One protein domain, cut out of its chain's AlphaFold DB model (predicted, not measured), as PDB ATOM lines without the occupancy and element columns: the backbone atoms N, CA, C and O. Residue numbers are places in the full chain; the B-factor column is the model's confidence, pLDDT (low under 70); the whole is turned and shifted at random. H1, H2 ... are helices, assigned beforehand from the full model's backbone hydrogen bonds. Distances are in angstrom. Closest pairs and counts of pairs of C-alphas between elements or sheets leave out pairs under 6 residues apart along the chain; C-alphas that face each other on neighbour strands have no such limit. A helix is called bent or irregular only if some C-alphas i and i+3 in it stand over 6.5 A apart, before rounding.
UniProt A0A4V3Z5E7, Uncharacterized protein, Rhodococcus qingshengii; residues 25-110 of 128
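What this domain is: This is residues 25 to 110 of the 128 residues of an uncharacterized protein of Rhodococcus qingshengii (UniProt A0A4V3Z5E7). A long helix, H1, sticks out with residues 25 to 40 from a compact body of four shorter helices, with H4 in its middle. The printed part has 86 residues with five named helices, H1 to H5 in chain order, all helix, elongated at 47 by 28 by 22 A and only just compact, close to loose, with a radius of gyration of the C-alphas of 14.4 A.

How they stand to each other: H1, residues 25 to 47, touches the hub H4, residues 82 to 95, with residues 41 to 45 alone, about perpendicular at 78 degrees; the closest C-alphas, Lys 41 and Val 91, are 6.7 A apart. H2, residues 52 to 66, is irregular, with C-alphas 62 and 65 7.1 A apart. H4 touches H2 with residues 89 to 93 alone, closest C-alphas Ala 53 and Val 92, 6.2 A. H3, residues 71 to 78, touches residues 82 to 85 of H4 alone, closest C-alphas Glu 71 and Leu 82, 5.2 A. H5, residues 100 to 109, touches residues 60 to 66 of H2 alone, closest C-alphas Ala 64 and Ala 109, 5.2 A. Every O i to N i+4 pair is within hydrogen-bond range in H1, H3 and H5, against 9 of 11 in H2 and 9 of 10 in H4.

Where its parts are: H1 begins at C-alpha 25 (29.149, -44.581, -59.572) and is 32.9 A long; H2 is 21.8 A, H4 19.8 A. H5 ends at C-alpha 109 (-8.328, -37.062, -51.644).

The domain as a whole: The printed part has no cut, and its four links are tight. The pLDDT is under 70 at residues 36, 40 to 47 and 50.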
ATOM      1  N   LEU A  25      29.446 -45.825 -60.289       90.81
ATOM      2  CA  LEU A  25      29.149 -44.581 -59.572       90.81
ATOM      3  C   LEU A  25      27.646 -44.279 -59.578       90.81
ATOM      4  O   LEU A  25      27.079 -43.914 -58.548       90.81
ATOM      5  N   SER A  26      26.982 -44.493 -60.715       91.38
ATOM      6  CA  SER A  26      25.532 -44.348 -60.846       91.38
ATOM      7  C   SER A  26      24.782 -45.341 -59.963       91.38
ATOM      8  O   SER A  26      23.790 -44.969 -59.329       91.38
ATOM      9  N   ARG A  27      25.241 -46.597 -59.892       88.31
ATOM     10  CA  ARG A  27      24.647 -47.623 -59.030       88.31
ATOM     11  C   ARG A  27      24.785 -47.235 -57.561       88.31
ATOM     12  O   ARG A  27      23.770 -47.163 -56.873       88.31
ATOM     13  N   ARG A  28      25.994 -46.880 -57.117       88.94
ATOM     14  CA  ARG A  28      26.255 -46.422 -55.742       88.94
ATOM     15  C   ARG A  28      25.421 -45.205 -55.375       88.94
ATOM     16  O   ARG A  28      24.792 -45.191 -54.325       88.94
ATOM     17  N   TYR A  29      25.333 -44.223 -56.268       85.31
ATOM     18  CA  TYR A  29      24.501 -43.045 -56.045       85.31
ATOM     19  C   TYR A  29      23.019 -43.410 -55.867       85.31
ATOM     20  O   TYR A  29      22.355 -42.909 -54.957       85.31
ATOM     21  N   ARG A  30      22.483 -44.306 -56.711       81.69
ATOM     22  CA  ARG A  30      21.098 -44.786 -56.583       81.69
ATOM     23  C   ARG A  30      20.886 -45.542 -55.274       81.69
ATOM     24  O   ARG A  30      19.875 -45.301 -54.621       81.69
ATOM     25  N   GLU A  31      21.816 -46.412 -54.892       84.62
ATOM     26  CA  GLU A  31      21.772 -47.183 -53.645       84.62
ATOM     27  C   GLU A  31      21.833 -46.271 -52.417       84.62
ATOM     28  O   GLU A  31      20.983 -46.379 -51.536       84.62
ATOM     29  N   ASP A  32      22.760 -45.316 -52.373       79.56
ATOM     30  CA  ASP A  32      22.876 -44.354 -51.275       79.56
ATOM     31  C   ASP A  32      21.639 -43.465 -51.174       79.56
ATOM     32  O   ASP A  32      21.122 -43.221 -50.081       79.56
ATOM     33  N   ARG A  33      21.096 -43.027 -52.315       76.56
ATOM     34  CA  ARG A  33      19.831 -42.289 -52.353       76.56
ATOM     35  C   ARG A  33      18.676 -43.138 -51.826       76.56
ATOM     36  O   ARG A  33      17.864 -42.642 -51.047       76.56
ATOM     37  N   GLN A  34      18.596 -44.409 -52.219       73.25
ATOM     38  CA  GLN A  34      17.579 -45.336 -51.721       73.25
ATOM     39  C   GLN A  34      17.723 -45.586 -50.221       73.25
ATOM     40  O   GLN A  34      16.714 -45.565 -49.520       73.25
ATOM     41  N   ARG A  35      18.952 -45.753 -49.720       72.06
ATOM     42  CA  ARG A  35      19.247 -45.916 -48.293       72.06
ATOM     43  C   ARG A  35      18.800 -44.701 -47.498       72.06
ATOM     44  O   ARG A  35      18.040 -44.872 -46.558       72.06
ATOM     45  N   ARG A  36      19.161 -43.484 -47.921       69.69
ATOM     46  CA  ARG A  36      18.731 -42.238 -47.255       69.69
ATOM     47  C   ARG A  36      17.211 -42.137 -47.173       69.69
ATOM     48  O   ARG A  36      16.664 -41.931 -46.096       69.69
ATOM     49  N   ILE A  37      16.534 -42.384 -48.293       72.75
ATOM     50  CA  ILE A  37      15.070 -42.379 -48.361       72.75
ATOM     51  C   ILE A  37      14.465 -43.485 -47.477       72.75
ATOM     52  O   ILE A  37      13.401 -43.290 -46.893       72.75
ATOM     53  N   ALA A  38      15.081 -44.665 -47.404       73.81
ATOM     54  CA  ALA A  38      14.613 -45.758 -46.558       73.81
ATOM     55  C   ALA A  38      14.795 -45.427 -45.072       73.81
ATOM     56  O   ALA A  38      13.846 -45.575 -44.313       73.81
ATOM     57  N   THR A  39      15.959 -44.907 -44.673       71.38
ATOM     58  CA  THR A  39      16.251 -44.491 -43.297       71.38
ATOM     59  C   THR A  39      15.296 -43.399 -42.827       71.38
ATOM     60  O   THR A  39      14.738 -43.512 -41.741       71.38
ATOM     61  N   GLU A  40      15.046 -42.384 -43.653       67.88
ATOM     62  CA  GLU A  40      14.107 -41.302 -43.344       67.88
ATOM     63  C   GLU A  40      12.677 -41.831 -43.150       67.88
ATOM     64  O   GLU A  40      12.016 -41.522 -42.159       67.88
ATOM     65  N   LYS A  41      12.221 -42.736 -44.027       68.56
ATOM     66  CA  LYS A  41      10.915 -43.403 -43.881       68.56
ATOM     67  C   LYS A  41      10.837 -44.292 -42.644       68.56
ATOM     68  O   LYS A  41       9.800 -44.318 -41.989       68.56
ATOM     69  N   SER A  42      11.901 -45.026 -42.327       65.81
ATOM     70  CA  SER A  42      11.964 -45.863 -41.129       65.81
ATOM     71  C   SER A  42      11.918 -45.015 -39.864       65.81
ATOM     72  O   SER A  42      11.195 -45.367 -38.943       65.81
ATOM     73  N   GLN A  43      12.606 -43.873 -39.825       68.38
ATOM     74  CA  GLN A  43      12.521 -42.945 -38.695       68.38
ATOM     75  C   GLN A  43      11.114 -42.364 -38.536       68.38
ATOM     76  O   GLN A  43      10.622 -42.264 -37.416       68.38
ATOM     77  N   ILE A  44      10.446 -42.030 -39.643       68.06
ATOM     78  CA  ILE A  44       9.043 -41.601 -39.630       68.06
ATOM     79  C   ILE A  44       8.142 -42.687 -39.028       68.06
ATOM     80  O   ILE A  44       7.298 -42.375 -38.197       68.06
ATOM     81  N   LEU A  45       8.334 -43.952 -39.408       65.69
ATOM     82  CA  LEU A  45       7.553 -45.070 -38.871       65.69
ATOM     83  C   LEU A  45       7.873 -45.368 -37.399       65.69
ATOM     84  O   LEU A  45       6.959 -45.664 -36.643       65.69
ATOM     85  N   VAL A  46       9.136 -45.243 -36.978       63.12
ATOM     86  CA  VAL A  46       9.562 -45.418 -35.574       63.12
ATOM     87  C   VAL A  46       8.987 -44.330 -34.662       63.12
ATOM     88  O   VAL A  46       8.789 -44.572 -33.475       63.12
ATOM     89  N   ARG A  47       8.709 -43.133 -35.196       68.00
ATOM     90  CA  ARG A  47       8.072 -42.051 -34.431       68.00
ATOM     91  C   ARG A  47       6.613 -42.339 -34.084       68.00
ATOM     92  O   ARG A  47       6.142 -41.783 -33.099       68.00
ATOM     93  N   TYR A  48       5.924 -43.177 -34.856       70.31
ATOM     94  CA  TYR A  48       4.548 -43.545 -34.552       70.31
ATOM     95  C   TYR A  48       4.507 -44.647 -33.502       70.31
ATOM     96  O   TYR A  48       5.127 -45.703 -33.660       70.31
ATOM     97  N   ARG A  49       3.735 -44.430 -32.436       72.88
ATOM     98  CA  ARG A  49       3.418 -45.514 -31.505       72.88
ATOM     99  C   ARG A  49       2.631 -46.613 -32.228       72.88
ATOM    100  O   ARG A  49       1.887 -46.325 -33.172       72.88
ATOM    101  N   PRO A  50       2.751 -47.878 -31.790       67.25
ATOM    102  CA  PRO A  50       1.878 -48.941 -32.277       67.25
ATOM    103  C   PRO A  50       0.406 -48.517 -32.115       67.25
ATOM    104  O   PRO A  50       0.002 -48.083 -31.040       67.25
ATOM    105  N   GLY A  51      -0.357 -48.575 -33.212       75.75
ATOM    106  CA  GLY A  51      -1.743 -48.091 -33.308       75.75
ATOM    107  C   GLY A  51      -1.907 -46.673 -33.876       75.75
ATOM    108  O   GLY A  51      -2.932 -46.373 -34.483       75.75
ATOM    109  N   GLU A  52      -0.898 -45.798 -33.798       82.25
ATOM    110  CA  GLU A  52      -1.018 -44.444 -34.368       82.25
ATOM    111  C   GLU A  52      -1.002 -44.451 -35.900       82.25
ATOM    112  O   GLU A  52      -1.669 -43.629 -36.523       82.25
ATOM    113  N   ALA A  53      -0.295 -45.401 -36.519       83.19
ATOM    114  CA  ALA A  53      -0.319 -45.590 -37.970       83.19
ATOM    115  C   ALA A  53      -1.725 -45.982 -38.469       83.19
ATOM    116  O   ALA A  53      -2.193 -45.489 -39.495       83.19
ATOM    117  N   GLU A  54      -2.423 -46.832 -37.716       86.88
ATOM    118  CA  GLU A  54      -3.803 -47.237 -38.000       86.88
ATOM    119  C   GLU A  54      -4.776 -46.085 -37.743       86.88
ATOM    120  O   GLU A  54      -5.677 -45.854 -38.550       86.88
ATOM    121  N   ALA A  55      -4.560 -45.308 -36.677       88.38
ATOM    122  CA  ALA A  55      -5.336 -44.103 -36.391       88.38
ATOM    123  C   ALA A  55      -5.175 -43.050 -37.499       88.38
ATOM    124  O   ALA A  55      -6.161 -42.459 -37.935       88.38
ATOM    125  N   LEU A  56      -3.953 -42.865 -38.004       89.81
ATOM    126  CA  LEU A  56      -3.651 -41.974 -39.123       89.81
ATOM    127  C   LEU A  56      -4.365 -42.419 -40.401       89.81
ATOM    128  O   LEU A  56      -4.987 -41.601 -41.081       89.81
ATOM    129  N   LEU A  57      -4.315 -43.717 -40.712       89.62
ATOM    130  CA  LEU A  57      -5.020 -44.280 -41.862       89.62
ATOM    131  C   LEU A  57      -6.541 -44.123 -41.721       89.62
ATOM    132  O   LEU A  57      -7.211 -43.735 -42.675       89.62
ATOM    133  N   THR A  58      -7.077 -44.391 -40.531       91.50
ATOM    134  CA  THR A  58      -8.512 -44.280 -40.231       91.50
ATOM    135  C   THR A  58      -8.995 -42.843 -40.375       91.50
ATOM    136  O   THR A  58     -10.020 -42.602 -41.010       91.50
ATOM    137  N   LEU A  59      -8.237 -41.876 -39.851       91.00
ATOM    138  CA  LEU A  59      -8.559 -40.461 -39.996       91.00
ATOM    139  C   LEU A  59      -8.601 -40.059 -41.475       91.00
ATOM    140  O   LEU A  59      -9.574 -39.452 -41.916       91.00
ATOM    141  N   ALA A  60      -7.588 -40.446 -42.255       92.12
ATOM    142  CA  ALA A  60      -7.548 -40.143 -43.680       92.12
ATOM    143  C   ALA A  60      -8.728 -40.771 -44.444       92.12
ATOM    144  O   ALA A  60      -9.310 -40.130 -45.315       92.12
ATOM    145  N   LEU A  61      -9.120 -42.004 -44.108       91.44
ATOM    146  CA  LEU A  61     -10.260 -42.668 -44.745       91.44
ATOM    147  C   LEU A  61     -11.602 -42.029 -44.387       91.44
ATOM    148  O   LEU A  61     -12.446 -41.890 -45.270       91.44
ATOM    149  N   ASN A  62     -11.784 -41.597 -43.139       93.50
ATOM    150  CA  ASN A  62     -13.000 -40.901 -42.714       93.50
ATOM    151  C   ASN A  62     -13.196 -39.576 -43.456       93.50
ATOM    152  O   ASN A  62     -14.326 -39.186 -43.742       93.50
ATOM    153  N   TRP A  63     -12.095 -38.905 -43.789       93.12
ATOM    154  CA  TRP A  63     -12.105 -37.607 -44.456       93.12
ATOM    155  C   TRP A  63     -11.977 -37.672 -45.981       93.12
ATOM    156  O   TRP A  63     -12.256 -36.687 -46.664       93.12
ATOM    157  N   ALA A  64     -11.616 -38.828 -46.544       91.44
ATOM    158  CA  ALA A  64     -11.473 -38.996 -47.987       91.44
ATOM    159  C   ALA A  64     -12.742 -38.635 -48.794       91.44
ATOM    160  O   ALA A  64     -12.597 -37.965 -49.817       91.44
ATOM    161  N   PRO A  65     -13.976 -38.976 -48.357       90.62
ATOM    162  CA  PRO A  65     -15.198 -38.572 -49.062       90.62
ATOM    163  C   PRO A  65     -15.421 -37.056 -49.119       90.62
ATOM    164  O   PRO A  65     -16.134 -36.579 -49.996       90.62
ATOM    165  N   TYR A  66     -14.812 -36.301 -48.201       88.81
ATOM    166  CA  TYR A  66     -14.962 -34.849 -48.078       88.81
ATOM    167  C   TYR A  66     -13.809 -34.071 -48.728       88.81
ATOM    168  O   TYR A  66     -13.753 -32.850 -48.626       88.81
ATOM    169  N   GLY A  67     -12.891 -34.767 -49.409       84.75
ATOM    170  CA  GLY A  67     -11.747 -34.152 -50.089       84.75
ATOM    171  C   GLY A  67     -10.487 -34.013 -49.232       84.75
ATOM    172  O   GLY A  67      -9.521 -33.411 -49.690       84.75
ATOM    173  N   GLY A  68     -10.462 -34.589 -48.027       89.44
ATOM    174  CA  GLY A  68      -9.274 -34.650 -47.177       89.44
ATOM    175  C   GLY A  68      -9.472 -34.062 -45.778       89.44
ATOM    176  O   GLY A  68     -10.518 -33.507 -45.459       89.44
ATOM    177  N   VAL A  69      -8.456 -34.223 -44.921       89.94
ATOM    178  CA  VAL A  69      -8.477 -33.737 -43.530       89.94
ATOM    179  C   VAL A  69      -8.135 -32.245 -43.557       89.94
ATOM    180  O   VAL A  69      -7.154 -31.876 -44.213       89.94
ATOM    181  N   PRO A  70      -8.876 -31.388 -42.837       90.31
ATOM    182  CA  PRO A  70      -8.518 -29.984 -42.692       90.31
ATOM    183  C   PRO A  70      -7.192 -29.819 -41.937       90.31
ATOM    184  O   PRO A  70      -6.932 -30.490 -40.942       90.31
ATOM    185  N   GLU A  71      -6.353 -28.881 -42.378       88.88
ATOM    186  CA  GLU A  71      -5.013 -28.680 -41.806       88.88
ATOM    187  C   GLU A  71      -5.031 -28.410 -40.293       88.88
ATOM    188  O   GLU A  71      -4.179 -28.930 -39.574       88.88
ATOM    189  N   ALA A  72      -6.033 -27.675 -39.802       89.69
ATOM    190  CA  ALA A  72      -6.213 -27.424 -38.374       89.69
ATOM    191  C   ALA A  72      -6.355 -28.727 -37.567       89.69
ATOM    192  O   ALA A  72      -5.697 -28.885 -36.546       89.69
ATOM    193  N   GLU A  73      -7.126 -29.702 -38.059       89.50
ATOM    194  CA  GLU A  73      -7.324 -30.975 -37.357       89.50
ATOM    195  C   GLU A  73      -6.064 -31.854 -37.391       89.50
ATOM    196  O   GLU A  73      -5.755 -32.540 -36.412       89.50
ATOM    197  N   VAL A  74      -5.292 -31.809 -38.485       89.38
ATOM    198  CA  VAL A  74      -3.968 -32.456 -38.534       89.38
ATOM    199  C   VAL A  74      -3.044 -31.856 -37.480       89.38
ATOM    200  O   VAL A  74      -2.371 -32.591 -36.754       89.38
ATOM    201  N   PHE A  75      -3.008 -30.528 -37.398       87.75
ATOM    202  CA  PHE A  75      -2.136 -29.820 -36.475       87.75
ATOM    203  C   PHE A  75      -2.536 -30.067 -35.017       87.75
ATOM    204  O   PHE A  75      -1.673 -30.352 -34.193       87.75
ATOM    205  N   GLU A  76      -3.830 -30.054 -34.700       88.38
ATOM    206  CA  GLU A  76      -4.339 -30.338 -33.354       88.38
ATOM    207  C   GLU A  76      -4.050 -31.774 -32.902       88.38
ATOM    208  O   GLU A  76      -3.631 -31.990 -31.766       88.38
ATOM    209  N   ARG A  77      -4.245 -32.771 -33.778       86.12
ATOM    210  CA  ARG A  77      -4.080 -34.188 -33.405       86.12
ATOM    211  C   ARG A  77      -2.633 -34.670 -33.444       86.12
ATOM    212  O   ARG A  77      -2.258 -35.506 -32.626       86.12
ATOM    213  N   TYR A  78      -1.840 -34.197 -34.405       83.38
ATOM    214  CA  TYR A  78      -0.499 -34.728 -34.681       83.38
ATOM    215  C   TYR A  78       0.619 -33.687 -34.559       83.38
ATOM    216  O   TYR A  78       1.788 -34.046 -34.699       83.38
ATOM    217  N   GLY A  79       0.301 -32.407 -34.334       86.00
ATOM    218  CA  GLY A  79       1.301 -31.339 -34.239       86.00
ATOM    219  C   GLY A  79       2.109 -31.151 -35.525       86.00
ATOM    220  O   GLY A  79       3.276 -30.764 -35.474       86.00
ATOM    221  N   THR A  80       1.532 -31.497 -36.679       85.94
ATOM    222  CA  THR A  80       2.228 -31.489 -37.970       85.94
ATOM    223  C   THR A  80       1.434 -30.761 -39.047       85.94
ATOM    224  O   THR A  80       0.268 -30.423 -38.863       85.94
ATOM    225  N   THR A  81       2.083 -30.496 -40.179       88.62
ATOM    226  CA  THR A  81       1.438 -29.855 -41.331       88.62
ATOM    227  C   THR A  81       0.677 -30.879 -42.161       88.62
ATOM    228  O   THR A  81       1.040 -32.059 -42.196       88.62
ATOM    229  N   LEU A  82      -0.326 -30.429 -42.919       87.31
ATOM    230  CA  LEU A  82      -1.069 -31.309 -43.824       87.31
ATOM    231  C   LEU A  82      -0.145 -31.995 -44.850       87.31
ATOM    232  O   LEU A  82      -0.334 -33.165 -45.172       87.31
ATOM    233  N   ASN A  83       0.897 -31.306 -45.326       85.94
ATOM    234  CA  ASN A  83       1.863 -31.889 -46.263       85.94
ATOM    235  C   ASN A  83       2.658 -33.036 -45.619       85.94
ATOM    236  O   ASN A  83       2.747 -34.120 -46.194       85.94
ATOM    237  N   SER A  84       3.187 -32.816 -44.412       83.69
ATOM    238  CA  SER A  84       3.896 -33.852 -43.655       83.69
ATOM    239  C   SER A  84       2.984 -35.041 -43.346       83.69
ATOM    240  O   SER A  84       3.403 -36.185 -43.512       83.69
ATOM    241  N   PHE A  85       1.721 -34.782 -43.001       88.12
ATOM    242  CA  PHE A  85       0.708 -35.817 -42.800       88.12
ATOM    243  C   PHE A  85       0.468 -36.654 -44.061       88.12
ATOM    244  O   PHE A  85       0.447 -37.880 -43.982       88.12
ATOM    245  N   VAL A  86       0.342 -36.030 -45.236       88.81
ATOM    246  CA  VAL A  86       0.166 -36.753 -46.508       88.81
ATOM    247  C   VAL A  86       1.388 -37.615 -46.830       88.81
ATOM    248  O   VAL A  86       1.244 -38.767 -47.250       88.81
ATOM    249  N   ASP A  87       2.599 -37.109 -46.599       86.38
ATOM    250  CA  ASP A  87       3.817 -37.897 -46.795       86.38
ATOM    251  C   ASP A  87       3.861 -39.113 -45.860       86.38
ATOM    252  O   ASP A  87       4.145 -40.233 -46.307       86.38
ATOM    253  N   GLN A  88       3.511 -38.917 -44.587       86.06
ATOM    254  CA  GLN A  88       3.416 -39.970 -43.576       86.06
ATOM    255  C   GLN A  88       2.337 -41.002 -43.926       86.06
ATOM    256  O   GLN A  88       2.616 -42.203 -43.908       86.06
ATOM    257  N   LEU A  89       1.158 -40.557 -44.367       89.56
ATOM    258  CA  LEU A  89       0.073 -41.407 -44.862       89.56
ATOM    259  C   LEU A  89       0.563 -42.333 -45.976       89.56
ATOM    260  O   LEU A  89       0.374 -43.548 -45.911       89.56
ATOM    261  N   TRP A  90       1.278 -41.803 -46.970       88.19
ATOM    262  CA  TRP A  90       1.811 -42.622 -48.060       88.19
ATOM    263  C   TRP A  90       2.940 -43.563 -47.633       88.19
ATOM    264  O   TRP A  90       3.241 -44.525 -48.350       88.19
ATOM    265  N   VAL A  91       3.628 -43.306 -46.521       85.12
ATOM    266  CA  VAL A  91       4.567 -44.264 -45.920       85.12
ATOM    267  C   VAL A  91       3.795 -45.394 -45.237       85.12
ATOM    268  O   VAL A  91       4.059 -46.557 -45.545       85.12
ATOM    269  N   VAL A  92       2.790 -45.067 -44.425       85.62
ATOM    270  CA  VAL A  92       1.934 -46.032 -43.718       85.62
ATOM    271  C   VAL A  92       1.181 -46.943 -44.691       85.62
ATOM    272  O   VAL A  92       1.262 -48.161 -44.570       85.62
ATOM    273  N   VAL A  93       0.549 -46.389 -45.729       87.50
ATOM    274  CA  VAL A  93      -0.181 -47.151 -46.764       87.50
ATOM    275  C   VAL A  93       0.717 -48.167 -47.484       87.50
ATOM    276  O   VAL A  93       0.266 -49.243 -47.883       87.50
ATOM    277  N   ARG A  94       2.004 -47.836 -47.670       83.50
ATOM    278  CA  ARG A  94       2.989 -48.768 -48.243       83.50
ATOM    279  C   ARG A  94       3.405 -49.841 -47.245       83.50
ATOM    280  O   ARG A  94       3.602 -50.978 -47.656       83.50
ATOM    281  N   HIS A  95       3.557 -49.475 -45.977       81.88
ATOM    282  CA  HIS A  95       3.992 -50.381 -44.923       81.88
ATOM    283  C   HIS A  95       2.914 -51.412 -44.561       81.88
ATOM    284  O   HIS A  95       3.200 -52.602 -44.545       81.88
ATOM    285  N   LEU A  96       1.665 -50.969 -44.386       81.00
ATOM    286  CA  LEU A  96       0.506 -51.814 -44.065       81.00
ATOM    287  C   LEU A  96      -0.034 -52.605 -45.269       81.00
ATOM    288  O   LEU A  96      -1.053 -53.275 -45.152       81.00
ATOM    289  N   GLN A  97       0.614 -52.503 -46.435       81.06
ATOM    290  CA  GLN A  97       0.213 -53.178 -47.674       81.06
ATOM    291  C   GLN A  97      -1.287 -53.025 -48.006       81.06
ATOM    292  O   GLN A  97      -1.926 -53.975 -48.447       81.06
ATOM    293  N   CYS A  98      -1.852 -51.821 -47.835       82.69
ATOM    294  CA  CYS A  98      -3.290 -51.602 -48.020       82.69
ATOM    295  C   CYS A  98      -3.780 -52.027 -49.416       82.69
ATOM    296  O   CYS A  98      -3.050 -51.899 -50.409       82.69
ATOM    297  N   ASP A  99      -5.036 -52.471 -49.494       89.00
ATOM    298  CA  ASP A  99      -5.660 -52.894 -50.747       89.00
ATOM    299  C   ASP A  99      -5.714 -51.751 -51.780       89.00
ATOM    300  O   ASP A  99      -5.675 -50.557 -51.453       89.00
ATOM    301  N   ARG A 100      -5.783 -52.123 -53.059       88.56
ATOM    302  CA  ARG A 100      -5.813 -51.202 -54.195       88.56
ATOM    303  C   ARG A 100      -6.979 -50.222 -54.096       88.56
ATOM    304  O   ARG A 100      -6.765 -49.032 -54.297       88.56
ATOM    305  N   LYS A 101      -8.164 -50.687 -53.690       88.38
ATOM    306  CA  LYS A 101      -9.341 -49.824 -53.508       88.38
ATOM    307  C   LYS A 101      -9.071 -48.702 -52.500       88.38
ATOM    308  O   LYS A 101      -9.356 -47.543 -52.773       88.38
ATOM    309  N   THR A 102      -8.464 -49.036 -51.363       87.88
ATOM    310  CA  THR A 102      -8.093 -48.070 -50.319       87.88
ATOM    311  C   THR A 102      -7.068 -47.062 -50.833       87.88
ATOM    312  O   THR A 102      -7.196 -45.865 -50.586       87.88
ATOM    313  N   LYS A 103      -6.065 -47.530 -51.584       89.06
ATOM    314  CA  LYS A 103      -5.059 -46.665 -52.213       89.06
ATOM    315  C   LYS A 103      -5.681 -45.687 -53.206       89.06
ATOM    316  O   LYS A 103      -5.297 -44.524 -53.190       89.06
ATOM    317  N   ASP A 104      -6.623 -46.139 -54.028       89.06
ATOM    318  CA  ASP A 104      -7.275 -45.306 -55.040       89.06
ATOM    319  C   ASP A 104      -8.158 -44.230 -54.385       89.06
ATOM    320  O   ASP A 104      -8.070 -43.056 -54.751       89.06
ATOM    321  N   THR A 105      -8.919 -44.586 -53.341       89.75
ATOM    322  CA  THR A 105      -9.698 -43.617 -52.548       89.75
ATOM    323  C   THR A 105      -8.800 -42.550 -51.918       89.75
ATOM    324  O   THR A 105      -9.084 -41.356 -52.008       89.75
ATOM    325  N   LEU A 106      -7.683 -42.961 -51.310       90.38
ATOM    326  CA  LEU A 106      -6.735 -42.025 -50.703       90.38
ATOM    327  C   LEU A 106      -5.984 -41.195 -51.751       90.38
ATOM    328  O   LEU A 106      -5.679 -40.040 -51.486       90.38
ATOM    329  N   ALA A 107      -5.709 -41.739 -52.940       89.62
ATOM    330  CA  ALA A 107      -5.072 -41.004 -54.032       89.62
ATOM    331  C   ALA A 107      -5.938 -39.858 -54.560       89.62
ATOM    332  O   ALA A 107      -5.390 -38.825 -54.942       89.62
ATOM    333  N   ALA A 108      -7.261 -40.037 -54.561       87.62
ATOM    334  CA  ALA A 108      -8.201 -39.004 -54.979       87.62
ATOM    335  C   ALA A 108      -8.245 -37.824 -53.992       87.62
ATOM    336  O   ALA A 108      -8.236 -36.676 -54.425       87.62
ATOM    337  N   ALA A 109      -8.253 -38.098 -52.682       88.38
ATOM    338  CA  ALA A 109      -8.328 -37.062 -51.644       88.38
ATOM    339  C   ALA A 109      -6.958 -36.463 -51.270       88.38
ATOM    340  O   ALA A 109      -6.848 -35.279 -50.968       88.38
ATOM    341  N   TYR A 110      -5.896 -37.268 -51.309       86.69
ATOM    342  CA  TYR A 110      -4.543 -36.889 -50.897       86.69
ATOM    343  C   TYR A 110      -3.541 -37.167 -52.019       86.69
ATOM    344  O   TYR A 110      -2.766 -38.135 -51.952       86.69
TER     345      TYR A 110